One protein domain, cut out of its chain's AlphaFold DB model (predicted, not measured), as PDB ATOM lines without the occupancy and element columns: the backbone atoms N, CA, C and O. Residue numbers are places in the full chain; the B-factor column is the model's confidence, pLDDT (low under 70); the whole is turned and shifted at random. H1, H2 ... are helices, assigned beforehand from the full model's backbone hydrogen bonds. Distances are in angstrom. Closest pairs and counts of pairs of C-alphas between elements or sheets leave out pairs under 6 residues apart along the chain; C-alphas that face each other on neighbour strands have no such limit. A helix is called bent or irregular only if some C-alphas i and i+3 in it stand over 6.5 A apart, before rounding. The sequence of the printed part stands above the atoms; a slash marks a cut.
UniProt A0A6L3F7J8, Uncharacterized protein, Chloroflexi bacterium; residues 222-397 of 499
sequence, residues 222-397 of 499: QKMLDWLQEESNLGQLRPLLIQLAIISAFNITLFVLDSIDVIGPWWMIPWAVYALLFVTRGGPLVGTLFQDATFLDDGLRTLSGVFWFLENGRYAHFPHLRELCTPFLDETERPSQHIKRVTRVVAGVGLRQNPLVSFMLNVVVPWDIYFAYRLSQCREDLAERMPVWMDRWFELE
ATOM      1  N   GLN A 222     147.398 216.044 158.108       82.81
ATOM      2  CA  GLN A 222     147.692 214.776 158.764       82.81
ATOM      3  C   GLN A 222     146.682 214.460 159.867       82.81
ATOM      4  O   GLN A 222     146.205 213.339 159.934       82.81
ATOM      5  N   LYS A 223     146.239 215.459 160.642       82.81
ATOM      6  CA  LYS A 223     145.202 215.256 161.670       82.81
ATOM      7  C   LYS A 223     143.892 214.729 161.080       82.81
ATOM      8  O   LYS A 223     143.209 213.935 161.715       82.81
ATOM      9  N   MET A 224     143.540 215.176 159.873       83.62
ATOM     10  CA  MET A 224     142.364 214.684 159.153       83.62
ATOM     11  C   MET A 224     142.563 213.238 158.685       83.62
ATOM     12  O   MET A 224     141.643 212.432 158.789       83.62
ATOM     13  N   LEU A 225     143.751 212.907 158.172       84.56
ATOM     14  CA  LEU A 225     144.079 211.548 157.738       84.56
ATOM     15  C   LEU A 225     144.124 210.571 158.916       84.56
ATOM     16  O   LEU A 225     143.541 209.496 158.819       84.56
ATOM     17  N   ASP A 226     144.736 210.966 160.030       83.94
ATOM     18  CA  ASP A 226     144.803 210.172 161.258       83.94
ATOM     19  C   ASP A 226     143.390 209.900 161.790       83.94
ATOM     20  O   ASP A 226     143.039 208.753 162.057       83.94
ATOM     21  N   TRP A 227     142.535 210.933 161.832       81.56
ATOM     22  CA  TRP A 227     141.127 210.782 162.202       81.56
ATOM     23  C   TRP A 227     140.361 209.859 161.254       81.56
ATOM     24  O   TRP A 227     139.462 209.152 161.682       81.56
ATOM     25  N   LEU A 228     140.675 209.823 159.959       81.62
ATOM     26  CA  LEU A 228     140.028 208.873 159.050       81.62
ATOM     27  C   LEU A 228     140.481 207.430 159.293       81.62
ATOM     28  O   LEU A 228     139.699 206.512 159.051       81.62
ATOM     29  N   GLN A 229     141.712 207.238 159.768       80.69
ATOM     30  CA  GLN A 229     142.344 205.929 159.929       80.69
ATOM     31  C   GLN A 229     142.070 205.241 161.267       80.69
ATOM     32  O   GLN A 229     142.239 204.024 161.336       80.69
ATOM     33  N   GLU A 230     141.653 205.949 162.326       79.38
ATOM     34  CA  GLU A 230     141.324 205.241 163.574       79.38
ATOM     35  C   GLU A 230     140.113 204.308 163.374       79.38
ATOM     36  O   GLU A 230     139.252 204.543 162.519       79.38
ATOM     37  N   GLU A 231     140.057 203.237 164.165       70.69
ATOM     38  CA  GLU A 231     139.058 202.183 164.003       70.69
ATOM     39  C   GLU A 231     137.625 202.708 164.149       70.69
ATOM     40  O   GLU A 231     137.268 203.417 165.096       70.69
ATOM     41  N   SER A 232     136.772 202.322 163.199       68.50
ATOM     42  CA  SER A 232     135.356 202.658 163.241       68.50
ATOM     43  C   SER A 232     134.640 201.806 164.301       68.50
ATOM     44  O   SER A 232     134.833 200.596 164.422       68.50
ATOM     45  N   ASN A 233     133.728 202.422 165.057       72.56
ATOM     46  CA  ASN A 233     132.911 201.715 166.050       72.56
ATOM     47  C   ASN A 233     131.617 201.127 165.445       72.56
ATOM     48  O   ASN A 233     130.650 200.857 166.171       72.56
ATOM     49  N   LEU A 234     131.555 200.915 164.120       73.19
ATOM     50  CA  LEU A 234     130.331 200.474 163.430       73.19
ATOM     51  C   LEU A 234     129.767 199.159 163.972       73.19
ATOM     52  O   LEU A 234     128.545 199.023 164.102       73.19
ATOM     53  N   GLY A 235     130.646 198.217 164.328       75.62
ATOM     54  CA  GLY A 235     130.266 196.920 164.890       75.62
ATOM     55  C   GLY A 235     129.502 197.023 166.215       75.62
ATOM     56  O   GLY A 235     128.667 196.168 166.504       75.62
ATOM     57  N   GLN A 236     129.721 198.093 166.987       78.81
ATOM     58  CA  GLN A 236     129.046 198.341 168.266       78.81
ATOM     59  C   GLN A 236     127.824 199.259 168.107       78.81
ATOM     60  O   GLN A 236     126.799 199.053 168.761       78.81
ATOM     61  N   LEU A 237     127.892 200.238 167.197       80.62
ATOM     62  CA  LEU A 237     126.823 201.214 166.969       80.62
ATOM     63  C   LEU A 237     125.582 200.600 166.309       80.62
ATOM     64  O   LEU A 237     124.461 200.927 166.696       80.62
ATOM     65  N   ARG A 238     125.753 199.685 165.344       86.12
ATOM     66  CA  ARG A 238     124.629 199.052 164.632       86.12
ATOM     67  C   ARG A 238     123.698 198.238 165.549       86.12
ATOM     68  O   ARG A 238     122.491 198.487 165.501       86.12
ATOM     69  N   PRO A 239     124.179 197.280 166.371       86.44
ATOM     70  CA  PRO A 239     123.295 196.529 167.262       86.44
ATOM     71  C   PRO A 239     122.668 197.425 168.337       86.44
ATOM     72  O   PRO A 239     121.488 197.262 168.636       86.44
ATOM     73  N   LEU A 240     123.410 198.406 168.863       84.12
ATOM     74  CA  LEU A 240     122.891 199.356 169.849       84.12
ATOM     75  C   LEU A 240     121.770 200.230 169.267       84.12
ATOM     76  O   LEU A 240     120.751 200.429 169.924       84.12
ATOM     77  N   LEU A 241     121.912 200.695 168.020       87.00
ATOM     78  CA  LEU A 241     120.868 201.440 167.313       87.00
ATOM     79  C   LEU A 241     119.586 200.613 167.174       87.00
ATOM     80  O   LEU A 241     118.505 201.117 167.459       87.00
ATOM     81  N   ILE A 242     119.704 199.345 166.765       87.94
ATOM     82  CA  ILE A 242     118.552 198.443 166.608       87.94
ATOM     83  C   ILE A 242     117.879 198.201 167.964       87.94
ATOM     84  O   ILE A 242     116.658 198.308 168.064       87.94
ATOM     85  N   GLN A 243     118.657 197.932 169.018       86.50
ATOM     86  CA  GLN A 243     118.135 197.736 170.374       86.50
ATOM     87  C   GLN A 243     117.370 198.969 170.868       86.50
ATOM     88  O   GLN A 243     116.230 198.852 171.314       86.50
ATOM     89  N   LEU A 244     117.965 200.158 170.745       84.62
ATOM     90  CA  LEU A 244     117.341 201.407 171.177       84.62
ATOM     91  C   LEU A 244     116.127 201.781 170.316       84.62
ATOM     92  O   LEU A 244     115.152 202.300 170.854       84.62
ATOM     93  N   ALA A 245     116.138 201.476 169.015       87.12
ATOM     94  CA  ALA A 245     114.996 201.693 168.129       87.12
ATOM     95  C   ALA A 245     113.809 200.781 168.482       87.12
ATOM     96  O   ALA A 245     112.674 201.250 168.510       87.12
ATOM     97  N   ILE A 246     114.061 199.507 168.810       88.38
ATOM     98  CA  ILE A 246     113.020 198.574 169.277       88.38
ATOM     99  C   ILE A 246     112.416 199.070 170.596       88.38
ATOM    100  O   ILE A 246     111.195 199.122 170.728       88.38
ATOM    101  N   ILE A 247     113.256 199.479 171.555       85.44
ATOM    102  CA  ILE A 247     112.796 200.008 172.851       85.44
ATOM    103  C   ILE A 247     111.998 201.306 172.664       85.44
ATOM    104  O   ILE A 247     110.953 201.478 173.285       85.44
ATOM    105  N   SER A 248     112.448 202.201 171.783       85.12
ATOM    106  CA  SER A 248     111.749 203.445 171.445       85.12
ATOM    107  C   SER A 248     110.375 203.176 170.817       85.12
ATOM    108  O   SER A 248     109.376 203.711 171.297       85.12
ATOM    109  N   ALA A 249     110.281 202.280 169.829       85.88
ATOM    110  CA  ALA A 249     109.002 201.900 169.224       85.88
ATOM    111  C   ALA A 249     108.044 201.256 170.242       85.88
ATOM    112  O   ALA A 249     106.844 201.548 170.252       85.88
ATOM    113  N   PHE A 250     108.575 200.420 171.139       87.62
ATOM    114  CA  PHE A 250     107.805 199.821 172.228       87.62
ATOM    115  C   PHE A 250     107.292 200.878 173.218       87.62
ATOM    116  O   PHE A 250     106.111 200.870 173.557       87.62
ATOM    117  N   ASN A 251     108.132 201.845 173.605       84.44
ATOM    118  CA  ASN A 251     107.748 202.964 174.468       84.44
ATOM    119  C   ASN A 251     106.650 203.833 173.847       84.44
ATOM    120  O   ASN A 251     105.689 204.171 174.534       84.44
ATOM    121  N   ILE A 252     106.750 204.153 172.553       84.25
ATOM    122  CA  ILE A 252     105.712 204.908 171.836       84.25
ATOM    123  C   ILE A 252     104.392 204.128 171.842       84.25
ATOM    124  O   ILE A 252     103.339 204.702 172.105       84.25
ATOM    125  N   THR A 253     104.444 202.814 171.610       85.25
ATOM    126  CA  THR A 253     103.250 201.954 171.611       85.25
ATOM    127  C   THR A 253     102.586 201.926 172.989       85.25
ATOM    128  O   THR A 253     101.376 202.114 173.086       85.25
ATOM    129  N   LEU A 254     103.362 201.752 174.065       84.69
ATOM    130  CA  LEU A 254     102.841 201.770 175.436       84.69
ATOM    131  C   LEU A 254     102.274 203.139 175.825       84.69
ATOM    132  O   LEU A 254     101.228 203.200 176.458       84.69
ATOM    133  N   PHE A 255     102.922 204.230 175.419       83.69
ATOM    134  CA  PHE A 255     102.430 205.584 175.672       83.69
ATOM    135  C   PHE A 255     101.085 205.851 174.977       83.69
ATOM    136  O   PHE A 255     100.180 206.438 175.569       83.69
ATOM    137  N   VAL A 256     100.920 205.380 173.736       85.31
ATOM    138  CA  VAL A 256      99.645 205.487 173.008       85.31
ATOM    139  C   VAL A 256      98.552 204.642 173.670       85.31
ATOM    140  O   VAL A 256      97.425 205.113 173.767       85.31
ATOM    141  N   LEU A 257      98.873 203.434 174.151       85.06
ATOM    142  CA  LEU A 257      97.926 202.554 174.852       85.06
ATOM    143  C   LEU A 257      97.505 203.093 176.236       85.06
ATOM    144  O   LEU A 257      96.352 202.920 176.627       85.06
ATOM    145  N   ASP A 258      98.411 203.755 176.959       84.56
ATOM    146  CA  ASP A 258      98.120 204.485 178.209       84.56
ATOM    147  C   ASP A 258      97.214 205.698 177.929       84.56
ATOM    148  O   ASP A 258      96.224 205.916 178.615       84.56
ATOM    149  N   SER A 259      97.465 206.424 176.831       81.50
ATOM    150  CA  SER A 259      96.663 207.597 176.430       81.50
ATOM    151  C   SER A 259      95.202 207.278 176.072       81.50
ATOM    152  O   SER A 259      94.385 208.191 175.976       81.50
ATOM    153  N   ILE A 260      94.874 206.003 175.838       89.06
ATOM    154  CA  ILE A 260      93.509 205.515 175.582       89.06
ATOM    155  C   ILE A 260      92.926 204.738 176.779       89.06
ATOM    156  O   ILE A 260      91.946 204.016 176.602       89.06
ATOM    157  N   ASP A 261      93.527 204.864 177.972       82.50
ATOM    158  CA  ASP A 261      93.124 204.222 179.238       82.50
ATOM    159  C   ASP A 261      93.055 202.677 179.188       82.50
ATOM    160  O   ASP A 261      92.354 202.035 179.973       82.50
ATOM    161  N   VAL A 262      93.790 202.035 178.267       82.12
ATOM    162  CA  VAL A 262      93.786 200.564 178.112       82.12
ATOM    163  C   VAL A 262      94.759 199.881 179.082       82.12
ATOM    164  O   VAL A 262      94.524 198.749 179.506       82.12
ATOM    165  N   ILE A 263      95.850 200.554 179.444       78.38
ATOM    166  CA  ILE A 263      96.882 200.078 180.378       78.38
ATOM    167  C   ILE A 263      97.277 201.209 181.336       78.38
ATOM    168  O   ILE A 263      97.122 202.368 180.992       78.38
ATOM    169  N   GLY A 264      97.796 200.877 182.527       76.94
ATOM    170  CA  GLY A 264      98.396 201.869 183.439       76.94
ATOM    171  C   GLY A 264      99.813 202.314 183.017       76.94
ATOM    172  O   GLY A 264     100.316 201.844 181.992       76.94
ATOM    173  N   PRO A 265     100.529 203.108 183.846       77.31
ATOM    174  CA  PRO A 265     101.775 203.804 183.484       77.31
ATOM    175  C   PRO A 265     103.029 202.901 183.448       77.31
ATOM    176  O   PRO A 265     104.092 203.218 183.982       77.31
ATOM    177  N   TRP A 266     102.937 201.743 182.793       79.94
ATOM    178  CA  TRP A 266     104.028 200.774 182.634       79.94
ATOM    179  C   TRP A 266     105.124 201.247 181.667       79.94
ATOM    180  O   TRP A 266     106.214 200.674 181.639       79.94
ATOM    181  N   TRP A 267     104.872 202.319 180.910       75.44
ATOM    182  CA  TRP A 267     105.826 202.930 179.983       75.44
ATOM    183  C   TRP A 267     107.069 203.515 180.677       75.44
ATOM    184  O   TRP A 267     108.079 203.737 180.015       75.44
ATOM    185  N   MET A 268     107.050 203.717 182.002       78.81
ATOM    186  CA  MET A 268     108.193 204.259 182.752       78.81
ATOM    187  C   MET A 268     109.377 203.277 182.848       78.81
ATOM    188  O   MET A 268     110.534 203.702 182.841       78.81
ATOM    189  N   ILE A 269     109.119 201.962 182.909       82.00
ATOM    190  CA  ILE A 269     110.169 200.940 183.098       82.00
ATOM    191  C   ILE A 269     111.074 200.814 181.856       82.00
ATOM    192  O   ILE A 269     112.293 200.933 182.006       82.00
ATOM    193  N   PRO A 270     110.552 200.630 180.624       81.56
ATOM    194  CA  PRO A 270     111.415 200.569 179.449       81.56
ATOM    195  C   PRO A 270     112.050 201.928 179.109       81.56
ATOM    196  O   PRO A 270     113.108 201.963 178.482       81.56
ATOM    197  N   TRP A 271     111.490 203.043 179.587       80.88
ATOM    198  CA  TRP A 271     112.137 204.358 179.541       80.88
ATOM    199  C   TRP A 271     113.376 204.444 180.443       80.88
ATOM    200  O   TRP A 271     114.425 204.927 180.017       80.88
ATOM    201  N   ALA A 272     113.294 203.918 181.668       82.50
ATOM    202  CA  ALA A 272     114.443 203.832 182.568       82.50
ATOM    203  C   ALA A 272     115.544 202.920 181.997       82.50
ATOM    204  O   ALA A 272     116.726 203.259 182.062       82.50
ATOM    205  N   VAL A 273     115.162 201.801 181.368       83.75
ATOM    206  CA  VAL A 273     116.100 200.905 180.665       83.75
ATOM    207  C   VAL A 273     116.754 201.609 179.473       83.75
ATOM    208  O   VAL A 273     117.967 201.504 179.297       83.75
ATOM    209  N   TYR A 274     115.986 202.367 178.684       82.69
ATOM    210  CA  TYR A 274     116.507 203.174 177.579       82.69
ATOM    211  C   TYR A 274     117.544 204.195 178.061       82.69
ATOM    212  O   TYR A 274     118.658 204.242 177.534       82.69
ATOM    213  N   ALA A 275     117.215 204.964 179.104       81.31
ATOM    214  CA  ALA A 275     118.116 205.953 179.688       81.31
ATOM    215  C   ALA A 275     119.399 205.305 180.238       81.31
ATOM    216  O   ALA A 275     120.498 205.802 179.988       81.31
ATOM    217  N   LEU A 276     119.283 204.162 180.922       84.56
ATOM    218  CA  LEU A 276     120.428 203.419 181.449       84.56
ATOM    219  C   LEU A 276     121.347 202.913 180.328       84.56
ATOM    220  O   LEU A 276     122.566 203.073 180.410       84.56
ATOM    221  N   LEU A 277     120.784 202.330 179.266       81.06
ATOM    222  CA  LEU A 277     121.547 201.866 178.103       81.06
ATOM    223  C   LEU A 277     122.223 203.026 177.368       81.06
ATOM    224  O   LEU A 277     123.381 202.909 176.959       81.06
ATOM    225  N   PHE A 278     121.534 204.159 177.238       79.00
ATOM    226  CA  PHE A 278     122.101 205.350 176.624       79.00
ATOM    227  C   PHE A 278     123.273 205.899 177.442       79.00
ATOM    228  O   PHE A 278     124.329 206.134 176.874       79.00
ATOM    229  N   VAL A 279     123.151 206.045 178.764       80.50
ATOM    230  CA  VAL A 279     124.236 206.590 179.603       80.50
ATOM    231  C   VAL A 279     125.439 205.647 179.677       80.50
ATOM    232  O   VAL A 279     126.578 206.101 179.600       80.50
ATOM    233  N   THR A 280     125.208 204.338 179.800       79.44
ATOM    234  CA  THR A 280     126.293 203.359 180.007       79.44
ATOM    235  C   THR A 280     127.012 202.957 178.724       79.44
ATOM    236  O   THR A 280     128.209 202.682 178.763       79.44
ATOM    237  N   ARG A 281     126.302 202.905 177.589       77.94
ATOM    238  CA  ARG A 281     126.859 202.450 176.304       77.94
ATOM    239  C   ARG A 281     126.863 203.542 175.245       77.94
ATOM    240  O   ARG A 281     127.862 203.715 174.559       77.94
ATOM    241  N   GLY A 282     125.769 204.288 175.117       72.56
ATOM    242  CA  GLY A 282     125.623 205.321 174.090       72.56
ATOM    243  C   GLY A 282     126.507 206.547 174.318       72.56
ATOM    244  O   GLY A 282     127.223 206.956 173.414       72.56
ATOM    245  N   GLY A 283     126.489 207.107 175.528       72.69
ATOM    246  CA  GLY A 283     127.155 208.353 175.905       72.69
ATOM    247  C   GLY A 283     128.659 208.370 175.617       72.69
ATOM    248  O   GLY A 283     129.105 209.309 174.959       72.69
ATOM    249  N   PRO A 284     129.433 207.349 176.031       75.69
ATOM    250  CA  PRO A 284     130.863 207.268 175.731       75.69
ATOM    251  C   PRO A 284     131.172 207.176 174.228       75.69
ATOM    252  O   PRO A 284     132.030 207.908 173.746       75.69
ATOM    253  N   LEU A 285     130.438 206.342 173.477       71.31
ATOM    254  CA  LEU A 285     130.610 206.157 172.023       71.31
ATOM    255  C   LEU A 285     130.269 207.422 171.219       71.31
ATOM    256  O   LEU A 285     130.902 207.739 170.218       71.31
ATOM    257  N   VAL A 286     129.234 208.131 171.659       73.44
ATOM    258  CA  VAL A 286     128.751 209.399 171.099       73.44
ATOM    259  C   VAL A 286     129.705 210.545 171.438       73.44
ATOM    260  O   VAL A 286     129.965 211.402 170.600       73.44
ATOM    261  N   GLY A 287     130.216 210.576 172.671       70.31
ATOM    262  CA  GLY A 287     131.072 211.647 173.174       70.31
ATOM    263  C   GLY A 287     132.394 211.760 172.420       70.31
ATOM    264  O   GLY A 287     132.760 212.868 172.033       70.31
ATOM    265  N   THR A 288     133.061 210.633 172.157       70.56
ATOM    266  CA  THR A 288     134.336 210.602 171.422       70.56
ATOM    267  C   THR A 288     134.156 211.050 169.973       70.56
ATOM    268  O   THR A 288     134.755 212.034 169.555       70.56
ATOM    269  N   LEU A 289     133.218 210.435 169.242       69.81
ATOM    270  CA  LEU A 289     132.946 210.768 167.838       69.81
ATOM    271  C   LEU A 289     132.528 212.231 167.627       69.81
ATOM    272  O   LEU A 289     132.784 212.802 166.566       69.81
ATOM    273  N   PHE A 290     131.862 212.844 168.610       68.44
ATOM    274  CA  PHE A 290     131.366 214.215 168.493       68.44
ATOM    275  C   PHE A 290     132.330 215.293 168.983       68.44
ATOM    276  O   PHE A 290     132.251 216.415 168.477       68.44
ATOM    277  N   GLN A 291     133.258 214.981 169.892       66.38
ATOM    278  CA  GLN A 291     134.373 215.890 170.173       66.38
ATOM    279  C   GLN A 291     135.215 216.115 168.907       66.38
ATOM    280  O   GLN A 291     135.521 217.263 168.583       66.38
ATOM    281  N   ASP A 292     135.440 215.066 168.114       65.44
ATOM    282  CA  ASP A 292     136.190 215.158 166.855       65.44
ATOM    283  C   ASP A 292     135.386 215.795 165.709       65.44
ATOM    284  O   ASP A 292     135.938 216.482 164.847       65.44
ATOM    285  N   ALA A 293     134.057 215.636 165.707       64.69
ATOM    286  CA  ALA A 293     133.183 216.170 164.656       64.69
ATOM    287  C   ALA A 293     133.210 217.707 164.545       64.69
ATOM    288  O   ALA A 293     132.919 218.250 163.478       64.69
ATOM    289  N   THR A 294     133.560 218.416 165.624       62.88
ATOM    290  CA  THR A 294     133.657 219.887 165.607       62.88
ATOM    291  C   THR A 294     134.914 220.346 164.863       62.88
ATOM    292  O   THR A 294     134.839 221.255 164.044       62.88
ATOM    293  N   PHE A 295     136.048 219.664 165.071       63.88
ATOM    294  CA  PHE A 295     137.278 219.872 164.293       63.88
ATOM    295  C   PHE A 295     137.085 219.491 162.815       63.88
ATOM    296  O   PHE A 295     137.618 220.134 161.907       63.88
ATOM    297  N   LEU A 296     136.267 218.465 162.573       68.94
ATOM    298  CA  LEU A 296     135.958 217.967 161.242       68.94
ATOM    299  C   LEU A 296     135.197 218.985 160.374       68.94
ATOM    300  O   LEU A 296     135.447 219.037 159.171       68.94
ATOM    301  N   ASP A 297     134.286 219.792 160.937       73.06
ATOM    302  CA  ASP A 297     133.467 220.723 160.138       73.06
ATOM    303  C   ASP A 297     134.339 221.763 159.411       73.06
ATOM    304  O   ASP A 297     134.173 221.974 158.208       73.06
ATOM    305  N   ASP A 298     135.333 222.336 160.092       72.12
ATOM    306  CA  ASP A 298     136.233 223.337 159.504       72.12
ATOM    307  C   ASP A 298     137.168 222.724 158.445       72.12
ATOM    308  O   ASP A 298     137.324 223.258 157.336       72.12
ATOM    309  N   GLY A 299     137.736 221.545 158.728       78.94
ATOM    310  CA  GLY A 299     138.563 220.806 157.768       78.94
ATOM    311  C   GLY A 299     137.782 220.383 156.519       78.94
ATOM    312  O   GLY A 299     138.229 220.610 155.393       78.94
ATOM    313  N   LEU A 300     136.574 219.838 156.692       81.62
ATOM    314  CA  LEU A 300     135.709 219.434 155.582       81.62
ATOM    315  C   LEU A 300     135.251 220.626 154.744       81.62
ATOM    316  O   LEU A 300     135.198 220.519 153.519       81.62
ATOM    317  N   ARG A 301     134.947 221.775 155.357       80.06
ATOM    318  CA  ARG A 301     134.624 223.001 154.609       80.06
ATOM    319  C   ARG A 301     135.797 223.450 153.737       80.06
ATOM    320  O   ARG A 301     135.566 223.825 152.585       80.06
ATOM    321  N   THR A 302     137.025 223.361 154.255       81.44
ATOM    322  CA  THR A 302     138.254 223.720 153.525       81.44
ATOM    323  C   THR A 302     138.406 222.839 152.292       81.44
ATOM    324  O   THR A 302     138.453 223.331 151.161       81.44
ATOM    325  N   LEU A 303     138.357 221.523 152.498       88.00
ATOM    326  CA  LEU A 303     138.443 220.531 151.429       88.00
ATOM    327  C   LEU A 303     137.303 220.676 150.414       88.00
ATOM    328  O   LEU A 303     137.535 220.591 149.213       88.00
ATOM    329  N   SER A 304     136.078 220.966 150.868       88.00
ATOM    330  CA  SER A 304     134.929 221.172 149.979       88.00
ATOM    331  C   SER A 304     135.168 222.319 148.998       88.00
ATOM    332  O   SER A 304     134.867 222.180 147.813       88.00
ATOM    333  N   GLY A 305     135.727 223.436 149.474       88.44
ATOM    334  CA  GLY A 305     136.044 224.593 148.638       88.44
ATOM    335  C   GLY A 305     137.120 224.290 147.596       88.44
ATOM    336  O   GLY A 305     136.948 224.634 146.423       88.44
ATOM    337  N   VAL A 306     138.198 223.621 148.014       92.00
ATOM    338  CA  VAL A 306     139.315 223.235 147.140       92.00
ATOM    339  C   VAL A 306     138.875 222.202 146.105       92.00
ATOM    340  O   VAL A 306     139.068 222.409 144.908       92.00
ATOM    341  N   PHE A 307     138.226 221.118 146.526       92.81
ATOM    342  CA  PHE A 307     137.821 220.045 145.619       92.81
ATOM    343  C   PHE A 307     136.731 220.495 144.653       92.81
ATOM    344  O   PHE A 307     136.801 220.172 143.471       92.81
ATOM    345  N   TRP A 308     135.794 221.340 145.093       92.06
ATOM    346  CA  TRP A 308     134.833 221.956 144.177       92.06
ATOM    347  C   TRP A 308     135.526 222.794 143.092       92.06
ATOM    348  O   TRP A 308     135.093 222.788 141.938       92.06
ATOM    349  N   PHE A 309     136.606 223.507 143.427       93.06
ATOM    350  CA  PHE A 309     137.392 224.242 142.438       93.06
ATOM    351  C   PHE A 309     138.104 223.299 141.454       93.06
ATOM    352  O   PHE A 309     138.063 223.553 140.248       93.06
ATOM    353  N   LEU A 310     138.693 222.204 141.943       93.44
ATOM    354  CA  LEU A 310     139.376 221.209 141.108       93.44
ATOM    355  C   LEU A 310     138.406 220.451 140.184       93.44
ATOM    356  O   LEU A 310     138.710 220.266 139.009       93.44
ATOM    357  N   GLU A 311     137.216 220.102 140.667       93.12
ATOM    358  CA  GLU A 311     136.146 219.458 139.890       93.12
ATOM    359  C   GLU A 311     135.647 220.327 138.730       93.12
ATOM    360  O   GLU A 311     135.360 219.831 137.644       93.12
ATOM    361  N   ASN A 312     135.519 221.638 138.958       89.75
ATOM    362  CA  ASN A 312     134.980 222.583 137.975       89.75
ATOM    363  C   ASN A 312     136.081 223.311 137.182       89.75
ATOM    364  O   ASN A 312     135.813 224.304 136.490       89.75
ATOM    365  N   GLY A 313     137.325 222.841 137.293       84.62
ATOM    366  CA  GLY A 313     138.471 223.371 136.571       84.62
ATOM    367  C   GLY A 313     138.346 223.174 135.058       84.62
ATOM    368  O   GLY A 313     137.780 222.201 134.566       84.62
ATOM    369  N   ARG A 314     138.891 224.120 134.285       86.69
ATOM    370  CA  ARG A 314     138.953 224.019 132.819       86.69
ATOM    371  C   ARG A 314     140.339 223.540 132.403       86.69
ATOM    372  O   ARG A 314     141.263 224.342 132.329       86.69
ATOM    373  N   TYR A 315     140.452 222.253 132.083       89.19
ATOM    374  CA  TYR A 315     141.730 221.600 131.756       89.19
ATOM    375  C   TYR A 315     141.978 221.395 130.254       89.19
ATOM    376  O   TYR A 315     142.906 220.694 129.873       89.19
ATOM    377  N   ALA A 316     141.160 221.992 129.380       83.12
ATOM    378  CA  ALA A 316     141.201 221.730 127.936       83.12
ATOM    379  C   ALA A 316     142.579 221.971 127.285       83.12
ATOM    380  O   ALA A 316     142.929 221.279 126.339       83.12
ATOM    381  N   HIS A 317     143.356 222.923 127.809       86.06
ATOM    382  CA  HIS A 317     144.681 223.287 127.293       86.06
ATOM    383  C   HIS A 317     145.837 222.765 128.166       86.06
ATOM    384  O   HIS A 317     146.982 223.135 127.932       86.06
ATOM    385  N   PHE A 318     145.541 221.944 129.181       90.88
ATOM    386  CA  PHE A 318     146.503 221.500 130.194       90.88
ATOM    387  C   PHE A 318     146.393 219.975 130.403       90.88
ATOM    388  O   PHE A 318     145.785 219.536 131.385       90.88
ATOM    389  N   PRO A 319     146.864 219.148 129.448       92.50
ATOM    390  CA  PRO A 319     146.739 217.692 129.521       92.50
ATOM    391  C   PRO A 319     147.448 217.076 130.733       92.50
ATOM    392  O   PRO A 319     146.866 216.204 131.377       92.50
ATOM    393  N   HIS A 320     148.649 217.538 131.094       92.31
ATOM    394  CA  HIS A 320     149.378 216.990 132.242       92.31
ATOM    395  C   HIS A 320     148.743 217.402 133.575       92.31
ATOM    396  O   HIS A 320     148.691 216.611 134.519       92.31
ATOM    397  N   LEU A 321     148.205 218.621 133.655       91.38
ATOM    398  CA  LEU A 321     147.407 219.056 134.798       91.38
ATOM    399  C   LEU A 321     146.104 218.254 134.904       91.38
ATOM    400  O   LEU A 321     145.708 217.866 136.001       91.38
ATOM    401  N   ARG A 322     145.448 217.971 133.770       92.62
ATOM    402  CA  ARG A 322     144.237 217.141 133.728       92.62
ATOM    403  C   ARG A 322     144.504 215.748 134.278       92.62
ATOM    404  O   ARG A 322     143.692 215.262 135.054       92.62
ATOM    405  N   GLU A 323     145.617 215.135 133.879       92.81
ATOM    406  CA  GLU A 323     146.055 213.819 134.350       92.81
ATOM    407  C   GLU A 323     146.186 213.793 135.880       92.81
ATOM    408  O   GLU A 323     145.603 212.931 136.536       92.81
ATOM    409  N   LEU A 324     146.858 214.794 136.461       90.94
ATOM    410  CA  LEU A 324     146.998 214.931 137.913       90.94
ATOM    411  C   LEU A 324     145.644 215.129 138.616       90.94
ATOM    412  O   LEU A 324     145.425 214.617 139.714       90.94
ATOM    413  N   CYS A 325     144.724 215.856 137.978       92.75
ATOM    414  CA  CYS A 325     143.391 216.120 138.506       92.75
ATOM    415  C   CYS A 325     142.364 215.013 138.207       92.75
ATOM    416  O   CYS A 325     141.213 215.155 138.619       92.75
ATOM    417  N   THR A 326     142.739 213.915 137.537       91.81
ATOM    418  CA  THR A 326     141.809 212.824 137.186       91.81
ATOM    419  C   THR A 326     140.973 212.307 138.359       91.81
ATOM    420  O   THR A 326     139.767 212.161 138.153       91.81
ATOM    421  N   PRO A 327     141.497 212.138 139.595       91.12
ATOM    422  CA  PRO A 327     140.689 211.627 140.706       91.12
ATOM    423  C   PRO A 327     139.581 212.582 141.169       91.12
ATOM    424  O   PRO A 327     138.681 212.166 141.888       91.12
ATOM    425  N   PHE A 328     139.629 213.859 140.773       91.06
ATOM    426  CA  PHE A 328     138.582 214.849 141.060       91.06
ATOM    427  C   PHE A 328     137.564 214.977 139.923       91.06
ATOM    428  O   PHE A 328     136.536 215.625 140.092       91.06
ATOM    429  N   LEU A 329     137.861 214.426 138.745       89.44
ATOM    430  CA  LEU A 329     137.049 214.584 137.537       89.44
ATOM    431  C   LEU A 329     136.063 213.436 137.318       89.44
ATOM    432  O   LEU A 329     135.300 213.481 136.353       89.44
ATOM    433  N   ASP A 330     136.071 212.433 138.192       85.38
ATOM    434  CA  ASP A 330     135.115 211.337 138.141       85.38
ATOM    435  C   ASP A 330     133.686 211.877 138.319       85.38
ATOM    436  O   ASP A 330     133.337 212.482 139.337       85.38
ATOM    437  N   GLU A 331     132.844 211.696 137.300       75.88
ATOM    438  CA  GLU A 331     131.456 212.156 137.336       75.88
ATOM    439  C   GLU A 331     130.595 211.378 138.334       75.88
ATOM    440  O   GLU A 331     129.613 211.928 138.837       75.88
ATOM    441  N   THR A 332     130.969 210.134 138.636       76.56
ATOM    442  CA  THR A 332     130.235 209.256 139.550       76.56
ATOM    443  C   THR A 332     130.669 209.438 141.004       76.56
ATOM    444  O   THR A 332     129.824 209.402 141.901       76.56
ATOM    445  N   GLU A 333     131.950 209.744 141.238       78.81
ATOM    446  CA  GLU A 333     132.557 209.870 142.571       78.81
ATOM    447  C   GLU A 333     133.097 211.282 142.867       78.81
ATOM    448  O   GLU A 333     134.235 211.467 143.295       78.81
ATOM    449  N   ARG A 334     132.274 212.325 142.676       85.81
ATOM    450  CA  ARG A 334     132.711 213.715 142.918       85.81
ATOM    451  C   ARG A 334     133.030 213.993 144.399       85.81
ATOM    452  O   ARG A 334     132.096 213.985 145.218       85.81
ATOM    453  N   PRO A 335     134.274 214.360 144.762       88.06
ATOM    454  CA  PRO A 335     134.684 214.549 146.160       88.06
ATOM    455  C   PRO A 335     133.828 215.561 146.939       88.06
ATOM    456  O   PRO A 335     133.440 215.328 148.086       88.06
ATOM    457  N   SER A 336     133.437 216.668 146.307       86.38
ATOM    458  CA  SER A 336     132.606 217.716 146.902       86.38
ATOM    459  C   SER A 336     131.215 217.213 147.280       86.38
ATOM    460  O   SER A 336     130.626 217.696 148.252       86.38
ATOM    461  N   GLN A 337     130.678 216.225 146.556       85.31
ATOM    462  CA  GLN A 337     129.400 215.606 146.891       85.31
ATOM    463  C   GLN A 337     129.528 214.693 148.109       85.31
ATOM    464  O   GLN A 337     128.649 214.738 148.975       85.31
ATOM    465  N   HIS A 338     130.610 213.914 148.205       86.31
ATOM    466  CA  HIS A 338     130.903 213.090 149.379       86.31
ATOM    467  C   HIS A 338     131.058 213.963 150.624       86.31
ATOM    468  O   HIS A 338     130.348 213.757 151.608       86.31
ATOM    469  N   ILE A 339     131.856 215.029 150.535       86.25
ATOM    470  CA  ILE A 339     132.023 215.980 151.638       86.25
ATOM    471  C   ILE A 339     130.682 216.617 152.027       86.25
ATOM    472  O   ILE A 339     130.324 216.615 153.200       86.25
ATOM    473  N   LYS A 340     129.859 217.064 151.065       84.88
ATOM    474  CA  LYS A 340     128.516 217.611 151.355       84.88
ATOM    475  C   LYS A 340     127.565 216.613 152.016       84.88
ATOM    476  O   LYS A 340     126.623 217.033 152.691       84.88
ATOM    477  N   ARG A 341     127.713 215.304 151.781       84.94
ATOM    478  CA  ARG A 341     126.942 214.281 152.511       84.94
ATOM    479  C   ARG A 341     127.385 214.255 153.970       84.94
ATOM    480  O   ARG A 341     126.524 214.331 154.839       84.94
ATOM    481  N   VAL A 342     128.691 214.265 154.224       85.19
ATOM    482  CA  VAL A 342     129.242 214.266 155.587       85.19
ATOM    483  C   VAL A 342     128.888 215.549 156.334       85.19
ATOM    484  O   VAL A 342     128.340 215.470 157.426       85.19
ATOM    485  N   THR A 343     129.049 216.727 155.724       83.12
ATOM    486  CA  THR A 343     128.662 218.012 156.338       83.12
ATOM    487  C   THR A 343     127.175 218.052 156.711       83.12
ATOM    488  O   THR A 343     126.807 218.640 157.722       83.12
ATOM    489  N   ARG A 344     126.290 217.398 155.941       84.31
ATOM    490  CA  ARG A 344     124.866 217.275 156.307       84.31
ATOM    491  C   ARG A 344     124.646 216.375 157.522       84.31
ATOM    492  O   ARG A 344     123.793 216.689 158.347       84.31
ATOM    493  N   VAL A 345     125.397 215.281 157.635       85.19
ATOM    494  CA  VAL A 345     125.358 214.406 158.816       85.19
ATOM    495  C   VAL A 345     125.874 215.163 160.043       85.19
ATOM    496  O   VAL A 345     125.188 215.187 161.059       85.19
ATOM    497  N   VAL A 346     127.001 215.872 159.922       81.50
ATOM    498  CA  VAL A 346     127.568 216.728 160.982       81.50
ATOM    499  C   VAL A 346     126.597 217.846 161.388       81.50
ATOM    500  O   VAL A 346     126.405 218.097 162.573       81.50
ATOM    501  N   ALA A 347     125.888 218.469 160.443       80.31
ATOM    502  CA  ALA A 347     124.859 219.458 160.769       80.31
ATOM    503  C   ALA A 347     123.700 218.863 161.597       80.31
ATOM    504  O   ALA A 347     123.187 219.522 162.500       80.31
ATOM    505  N   GLY A 348     123.311 217.611 161.329       77.50
ATOM    506  CA  GLY A 348     122.304 216.892 162.120       77.50
ATOM    507  C   GLY A 348     122.767 216.557 163.541       77.50
ATOM    508  O   GLY A 348     121.964 216.592 164.474       77.50
ATOM    509  N   VAL A 349     124.070 216.330 163.727       76.12
ATOM    510  CA  VAL A 349     124.707 216.231 165.053       76.12
ATOM    511  C   VAL A 349     124.652 217.574 165.783       76.12
ATOM    512  O   VAL A 349     124.346 217.618 166.973       76.12
ATOM    513  N   GLY A 350     124.892 218.678 165.072       71.25
ATOM    514  CA  GLY A 350     124.895 220.033 165.634       71.25
ATOM    515  C   GLY A 350     123.581 220.441 166.317       71.25
ATOM    516  O   GLY A 350     123.609 221.210 167.276       71.25
ATOM    517  N   LEU A 351     122.438 219.870 165.913       70.44
ATOM    518  CA  LEU A 351     121.132 220.106 166.556       70.44
ATOM    519  C   LEU A 351     121.092 219.675 168.035       70.44
ATOM    520  O   LEU A 351     120.259 220.165 168.799       70.44
ATOM    521  N   ARG A 352     122.023 218.812 168.459       67.06
ATOM    522  CA  ARG A 352     122.183 218.346 169.841       67.06
ATOM    523  C   ARG A 352     122.795 219.391 170.779       67.06
ATOM    524  O   ARG A 352     122.667 219.254 171.993       67.06
ATOM    525  N   GLN A 353     123.447 220.433 170.251       67.81
ATOM    526  CA  GLN A 353     124.069 221.474 171.083       67.81
ATOM    527  C   GLN A 353     123.061 222.152 172.024       67.81
ATOM    528  O   GLN A 353     123.459 222.698 173.050       67.81
ATOM    529  N   ASN A 354     121.761 222.082 171.716       74.75
ATOM    530  CA  ASN A 354     120.702 222.468 172.636       74.75
ATOM    531  C   ASN A 354     120.224 221.249 173.463       74.75
ATOM    532  O   ASN A 354     119.585 220.354 172.898       74.75
ATOM    533  N   PRO A 355     120.457 221.221 174.792       73.00
ATOM    534  CA  PRO A 355     120.070 220.099 175.650       73.00
ATOM    535  C   PRO A 355     118.574 219.763 175.602       73.00
ATOM    536  O   PRO A 355     118.216 218.589 175.657       73.00
ATOM    537  N   LEU A 356     117.701 220.767 175.450       74.81
ATOM    538  CA  LEU A 356     116.250 220.561 175.356       74.81
ATOM    539  C   LEU A 356     115.865 219.858 174.051       74.81
ATOM    540  O   LEU A 356     115.070 218.922 174.067       74.81
ATOM    541  N   VAL A 357     116.451 220.283 172.928       78.06
ATOM    542  CA  VAL A 357     116.200 219.679 171.608       78.06
ATOM    543  C   VAL A 357     116.766 218.263 171.560       78.06
ATOM    544  O   VAL A 357     116.078 217.346 171.123       78.06
ATOM    545  N   SER A 358     117.985 218.072 172.068       73.31
ATOM    546  CA  SER A 358     118.618 216.758 172.197       73.31
ATOM    547  C   SER A 358     117.762 215.792 173.013       73.31
ATOM    548  O   SER A 358     117.521 214.666 172.578       73.31
ATOM    549  N   PHE A 359     117.258 216.233 174.168       76.56
ATOM    550  CA  PHE A 359     116.386 215.417 175.006       76.56
ATOM    551  C   PHE A 359     115.096 215.047 174.267       76.56
ATOM    552  O   PHE A 359     114.793 213.867 174.135       76.56
ATOM    553  N   MET A 360     114.387 216.033 173.706       80.00
ATOM    554  CA  MET A 360     113.140 215.822 172.956       80.00
ATOM    555  C   MET A 360     113.320 214.868 171.767       80.00
ATOM    556  O   MET A 360     112.486 213.995 171.546       80.00
ATOM    557  N   LEU A 361     114.415 214.998 171.012       81.19
ATOM    558  CA  LEU A 361     114.702 214.118 169.880       81.19
ATOM    559  C   LEU A 361     115.037 212.699 170.343       81.19
ATOM    560  O   LEU A 361     114.448 211.757 169.818       81.19
ATOM    561  N   ASN A 362     115.914 212.545 171.346       78.00
ATOM    562  CA  ASN A 362     116.314 211.236 171.875       78.00
ATOM    563  C   ASN A 362     115.180 210.490 172.594       78.00
ATOM    564  O   ASN A 362     115.234 209.266 172.684       78.00
ATOM    565  N   VAL A 363     114.161 211.203 173.087       74.62
ATOM    566  CA  VAL A 363     112.923 210.622 173.636       74.62
ATOM    567  C   VAL A 363     112.134 209.881 172.556       74.62
ATOM    568  O   VAL A 363     111.602 208.802 172.809       74.62
ATOM    569  N   VAL A 364     112.043 210.465 171.358       77.06
ATOM    570  CA  VAL A 364     111.183 209.964 170.277       77.06
ATOM    571  C   VAL A 364     111.924 208.975 169.381       77.06
ATOM    572  O   VAL A 364     111.349 207.977 168.967       77.06
ATOM    573  N   VAL A 365     113.197 209.221 169.084       82.25
ATOM    574  CA  VAL A 365     114.035 208.388 168.207       82.25
ATOM    575  C   VAL A 365     115.447 208.365 168.790       82.25
ATOM    576  O   VAL A 365     115.876 209.396 169.288       82.25
ATOM    577  N   PRO A 366     116.227 207.270 168.698       83.25
ATOM    578  CA  PRO A 366     117.641 207.264 169.093       83.25
ATOM    579  C   PRO A 366     118.512 208.117 168.148       83.25
ATOM    580  O   PRO A 366     119.348 207.602 167.406       83.25
ATOM    581  N   TRP A 367     118.291 209.433 168.154       84.44
ATOM    582  CA  TRP A 367     118.871 210.417 167.244       84.44
ATOM    583  C   TRP A 367     120.392 210.433 167.342       84.44
ATOM    584  O   TRP A 367     121.070 210.298 166.324       84.44
ATOM    585  N   ASP A 368     120.938 210.514 168.557       82.19
ATOM    586  CA  ASP A 368     122.388 210.608 168.763       82.19
ATOM    587  C   ASP A 368     123.112 209.369 168.227       82.19
ATOM    588  O   ASP A 368     124.129 209.481 167.544       82.19
ATOM    589  N   ILE A 369     122.553 208.183 168.480       83.88
ATOM    590  CA  ILE A 369     123.120 206.908 168.023       83.88
ATOM    591  C   ILE A 369     122.931 206.735 166.516       83.88
ATOM    592  O   ILE A 369     123.830 206.234 165.843       83.88
ATOM    593  N   TYR A 370     121.806 207.191 165.959       88.06
ATOM    594  CA  TYR A 370     121.583 207.187 164.517       88.06
ATOM    595  C   TYR A 370     122.609 208.062 163.790       88.06
ATOM    596  O   TYR A 370     123.239 207.603 162.838       88.06
ATOM    597  N   PHE A 371     122.819 209.301 164.241       85.75
ATOM    598  CA  PHE A 371     123.795 210.195 163.620       85.75
ATOM    599  C   PHE A 371     125.237 209.758 163.877       85.75
ATOM    600  O   PHE A 371     126.047 209.877 162.962       85.75
ATOM    601  N   ALA A 372     125.551 209.176 165.037       84.00
ATOM    602  CA  ALA A 372     126.854 208.554 165.281       84.00
ATOM    603  C   ALA A 372     127.110 207.384 164.316       84.00
ATOM    604  O   ALA A 372     128.171 207.302 163.700       84.00
ATOM    605  N   TYR A 373     126.110 206.521 164.104       86.94
ATOM    606  CA  TYR A 373     126.177 205.438 163.124       86.94
ATOM    607  C   TYR A 373     126.380 205.972 161.698       86.94
ATOM    608  O   TYR A 373     127.292 205.533 160.999       86.94
ATOM    609  N   ARG A 374     125.588 206.966 161.272       87.69
ATOM    610  CA  ARG A 374     125.716 207.586 159.942       87.69
ATOM    611  C   ARG A 374     127.058 208.285 159.745       87.69
ATOM    612  O   ARG A 374     127.622 208.192 158.658       87.69
ATOM    613  N   LEU A 375     127.564 208.969 160.770       84.94
ATOM    614  CA  LEU A 375     128.869 209.626 160.735       84.94
ATOM    615  C   LEU A 375     129.987 208.594 160.583       84.94
ATOM    616  O   LEU A 375     130.867 208.777 159.750       84.94
ATOM    617  N   SER A 376     129.905 207.482 161.315       85.81
ATOM    618  CA  SER A 376     130.877 206.395 161.224       85.81
ATOM    619  C   SER A 376     130.849 205.690 159.858       85.81
ATOM    620  O   SER A 376     131.910 205.336 159.360       85.81
ATOM    621  N   GLN A 377     129.684 205.545 159.210       86.94
ATOM    622  CA  GLN A 377     129.610 205.047 157.824       86.94
ATOM    623  C   GLN A 377     130.280 206.016 156.846       86.94
ATOM    624  O   GLN A 377     131.096 205.624 156.024       86.94
ATOM    625  N   CYS A 378     129.965 207.309 156.967       86.25
ATOM    626  CA  CYS A 378     130.586 208.340 156.143       86.25
ATOM    627  C   CYS A 378     132.108 208.417 156.340       86.25
ATOM    628  O   CYS A 378     132.818 208.735 155.393       86.25
ATOM    629  N   ARG A 379     132.602 208.140 157.552       85.06
ATOM    630  CA  ARG A 379     134.033 208.071 157.856       85.06
ATOM    631  C   ARG A 379     134.706 206.927 157.103       85.06
ATOM    632  O   ARG A 379     135.704 207.195 156.450       85.06
ATOM    633  N   GLU A 380     134.158 205.711 157.127       85.75
ATOM    634  CA  GLU A 380     134.711 204.579 156.362       85.75
ATOM    635  C   GLU A 380     134.733 204.856 154.854       85.75
ATOM    636  O   GLU A 380     135.770 204.690 154.214       85.75
ATOM    637  N   ASP A 381     133.630 205.378 154.306       86.00
ATOM    638  CA  ASP A 381     133.535 205.731 152.883       86.00
ATOM    639  C   ASP A 381     134.598 206.771 152.469       86.00
ATOM    640  O   ASP A 381     135.121 206.740 151.348       86.00
ATOM    641  N   LEU A 382     134.886 207.730 153.360       86.50
ATOM    642  CA  LEU A 382     135.908 208.753 153.152       86.50
ATOM    643  C   LEU A 382     137.323 208.229 153.396       86.50
ATOM    644  O   LEU A 382     138.233 208.680 152.708       86.50
ATOM    645  N   ALA A 383     137.530 207.311 154.339       86.88
ATOM    646  CA  ALA A 383     138.850 206.798 154.695       86.88
ATOM    647  C   ALA A 383     139.528 206.078 153.522       86.88
ATOM    648  O   ALA A 383     140.741 206.173 153.361       86.88
ATOM    649  N   GLU A 384     138.743 205.432 152.658       85.75
ATOM    650  CA  GLU A 384     139.240 204.783 151.443       85.75
ATOM    651  C   GLU A 384     139.709 205.793 150.376       85.75
ATOM    652  O   GLU A 384     140.724 205.586 149.711       85.75
ATOM    653  N   ARG A 385     138.991 206.913 150.212       87.50
ATOM    654  CA  ARG A 385     139.153 207.824 149.058       87.50
ATOM    655  C   ARG A 385     139.924 209.103 149.371       87.50
ATOM    656  O   ARG A 385     140.711 209.581 148.554       87.50
ATOM    657  N   MET A 386     139.700 209.669 150.553       89.31
ATOM    658  CA  MET A 386     140.276 210.947 150.968       89.31
ATOM    659  C   MET A 386     141.811 210.965 150.922       89.31
ATOM    660  O   MET A 386     142.338 211.980 150.463       89.31
ATOM    661  N   PRO A 387     142.546 209.897 151.303       91.56
ATOM    662  CA  PRO A 387     144.004 209.896 151.195       91.56
ATOM    663  C   PRO A 387     144.495 210.176 149.773       91.56
ATOM    664  O   PRO A 387     145.420 210.960 149.592       91.56
ATOM    665  N   VAL A 388     143.830 209.616 148.755       91.94
ATOM    666  CA  VAL A 388     144.181 209.842 147.345       91.94
ATOM    667  C   VAL A 388     143.906 211.291 146.942       91.94
ATOM    668  O   VAL A 388     144.752 211.933 146.323       91.94
ATOM    669  N   TRP A 389     142.745 211.839 147.305       92.62
ATOM    670  CA  TRP A 389     142.401 213.227 146.985       92.62
ATOM    671  C   TRP A 389     143.339 214.228 147.663       92.62
ATOM    672  O   TRP A 389     143.813 215.169 147.028       92.62
ATOM    673  N   MET A 390     143.642 214.015 148.942       92.81
ATOM    674  CA  MET A 390     144.565 214.864 149.690       92.81
ATOM    675  C   MET A 390     145.981 214.764 149.127       92.81
ATOM    676  O   MET A 390     146.598 215.796 148.883       92.81
ATOM    677  N   ASP A 391     146.461 213.557 148.815       93.69
ATOM    678  CA  ASP A 391     147.780 213.366 148.215       93.69
ATOM    679  C   ASP A 391     147.938 214.135 146.894       93.69
ATOM    680  O   ASP A 391     148.933 214.839 146.694       93.69
ATOM    681  N   ARG A 392     146.922 214.096 146.022       94.81
ATOM    682  CA  ARG A 392     146.926 214.860 144.765       94.81
ATOM    683  C   ARG A 392     146.862 216.361 144.979       94.81
ATOM    684  O   ARG A 392     147.524 217.103 144.254       94.81
ATOM    685  N   TRP A 393     146.097 216.824 145.964       95.06
ATOM    686  CA  TRP A 393     146.075 218.242 146.313       95.06
ATOM    687  C   TRP A 393     147.440 218.709 146.842       95.06
ATOM    688  O   TRP A 393     147.953 219.722 146.370       95.06
ATOM    689  N   PHE A 394     148.080 217.947 147.731       94.81
ATOM    690  CA  PHE A 394     149.408 218.270 148.261       94.81
ATOM    691  C   PHE A 394     150.486 218.265 147.171       94.81
ATOM    692  O   PHE A 394     151.345 219.146 147.141       94.81
ATOM    693  N   GLU A 395     150.430 217.306 146.239       95.50
ATOM    694  CA  GLU A 395     151.288 217.306 145.048       95.50
ATOM    695  C   GLU A 395     151.062 218.572 144.205       95.50
ATOM    696  O   GLU A 395     152.023 219.229 143.800       95.50
ATOM    697  N   LEU A 396     149.805 218.966 143.991       96.25
ATOM    698  CA  LEU A 396     149.456 220.158 143.224       96.25
ATOM    699  C   LEU A 396     149.953 221.456 143.879       96.25
ATOM    700  O   LEU A 396     150.407 222.351 143.164       96.25
ATOM    701  N   GLU A 397     149.899 221.578 145.206       95.88
ATOM    702  CA  GLU A 397     150.438 222.740 145.928       95.88
ATOM    703  C   GLU A 397     151.965 222.847 145.799       95.88
ATOM    704  O   GLU A 397     152.494 223.933 145.532       95.88
TER     705      GLU A 397
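AT A GLANCE: This is residues 222 to 397 of the 499 residues of an uncharacterized protein of Chloroflexi bacterium (UniProt A0A6L3F7J8). The domain is a long rod of helices: H3b, H5 and H7a make its middle, the hairpin of H2 and H3a reaches to one end, and H4 and H7b lie toward the other. The 176 printed residues hold seven named helices, H1 to H7 in order, and no named strand: all helix. The whole is loose, with a radius of gyration of the C-alphas of 21.1 A, and spans 76 by 28 by 26 A.

HOW THE PARTS SIT: H1, residues 222 to 229, touches H7a, residues 367 to 384, closest at the C-alphas of Leu 228 and Ala 383, 5.0 A. H2, residues 234 to 258, and H3a, residues 268 to 280, form a hairpin at a shallow tilt of 19 degrees, closest at C-alphas 251 and 270, 6.6 A. H3b, residues 283 to 311, and H5, residues 335 to 353, touch, opposite ways, closest at C-alphas 304 and 336, 5.2 A. H5 touches H7a at a shallow tilt of 25 degrees, closest at C-alphas 342 and 378, 6.1 A. H6, residues 355 to 364, only just touches H2, with 3 pairs of C-alphas within 8 A, closest at C-alphas 248 and 364, 6.6 A. H4, residues 319 to 324, is close but not clearly touching H7b, residues 387 to 397: C-alphas 324 and 392 are 6.9 A apart. Every O i to N i+4 pair is within hydrogen-bond range in H1, H3a, H4, H7a and H7b; H2 has 20 of 21, H3b 21 of 25, H5 12 of 15, H6 5 of 6.

IN THESE COORDINATES: H1 begins at C-alpha 222 (147.692, 214.776, 158.764); H7b ends at C-alpha 397 (150.438, 222.740, 145.928). H2 is 35.7 A long, H3b 38.7 A, H5 28.0 A and H7a 26.4 A. By hydrogen bonds H3 and H7 were each assigned as one helix, but both are bent: C-alphas 280 and 283 are 6.5 A apart, C-alphas 384 and 387 7.0 A.

THE WHOLE: C-alphas 264 and 317, the two farthest apart, are 75.9 A apart. The printed part has no cut and no long link. pLDDT is under 70 at residues 232, 289 to 296 and 352 to 353.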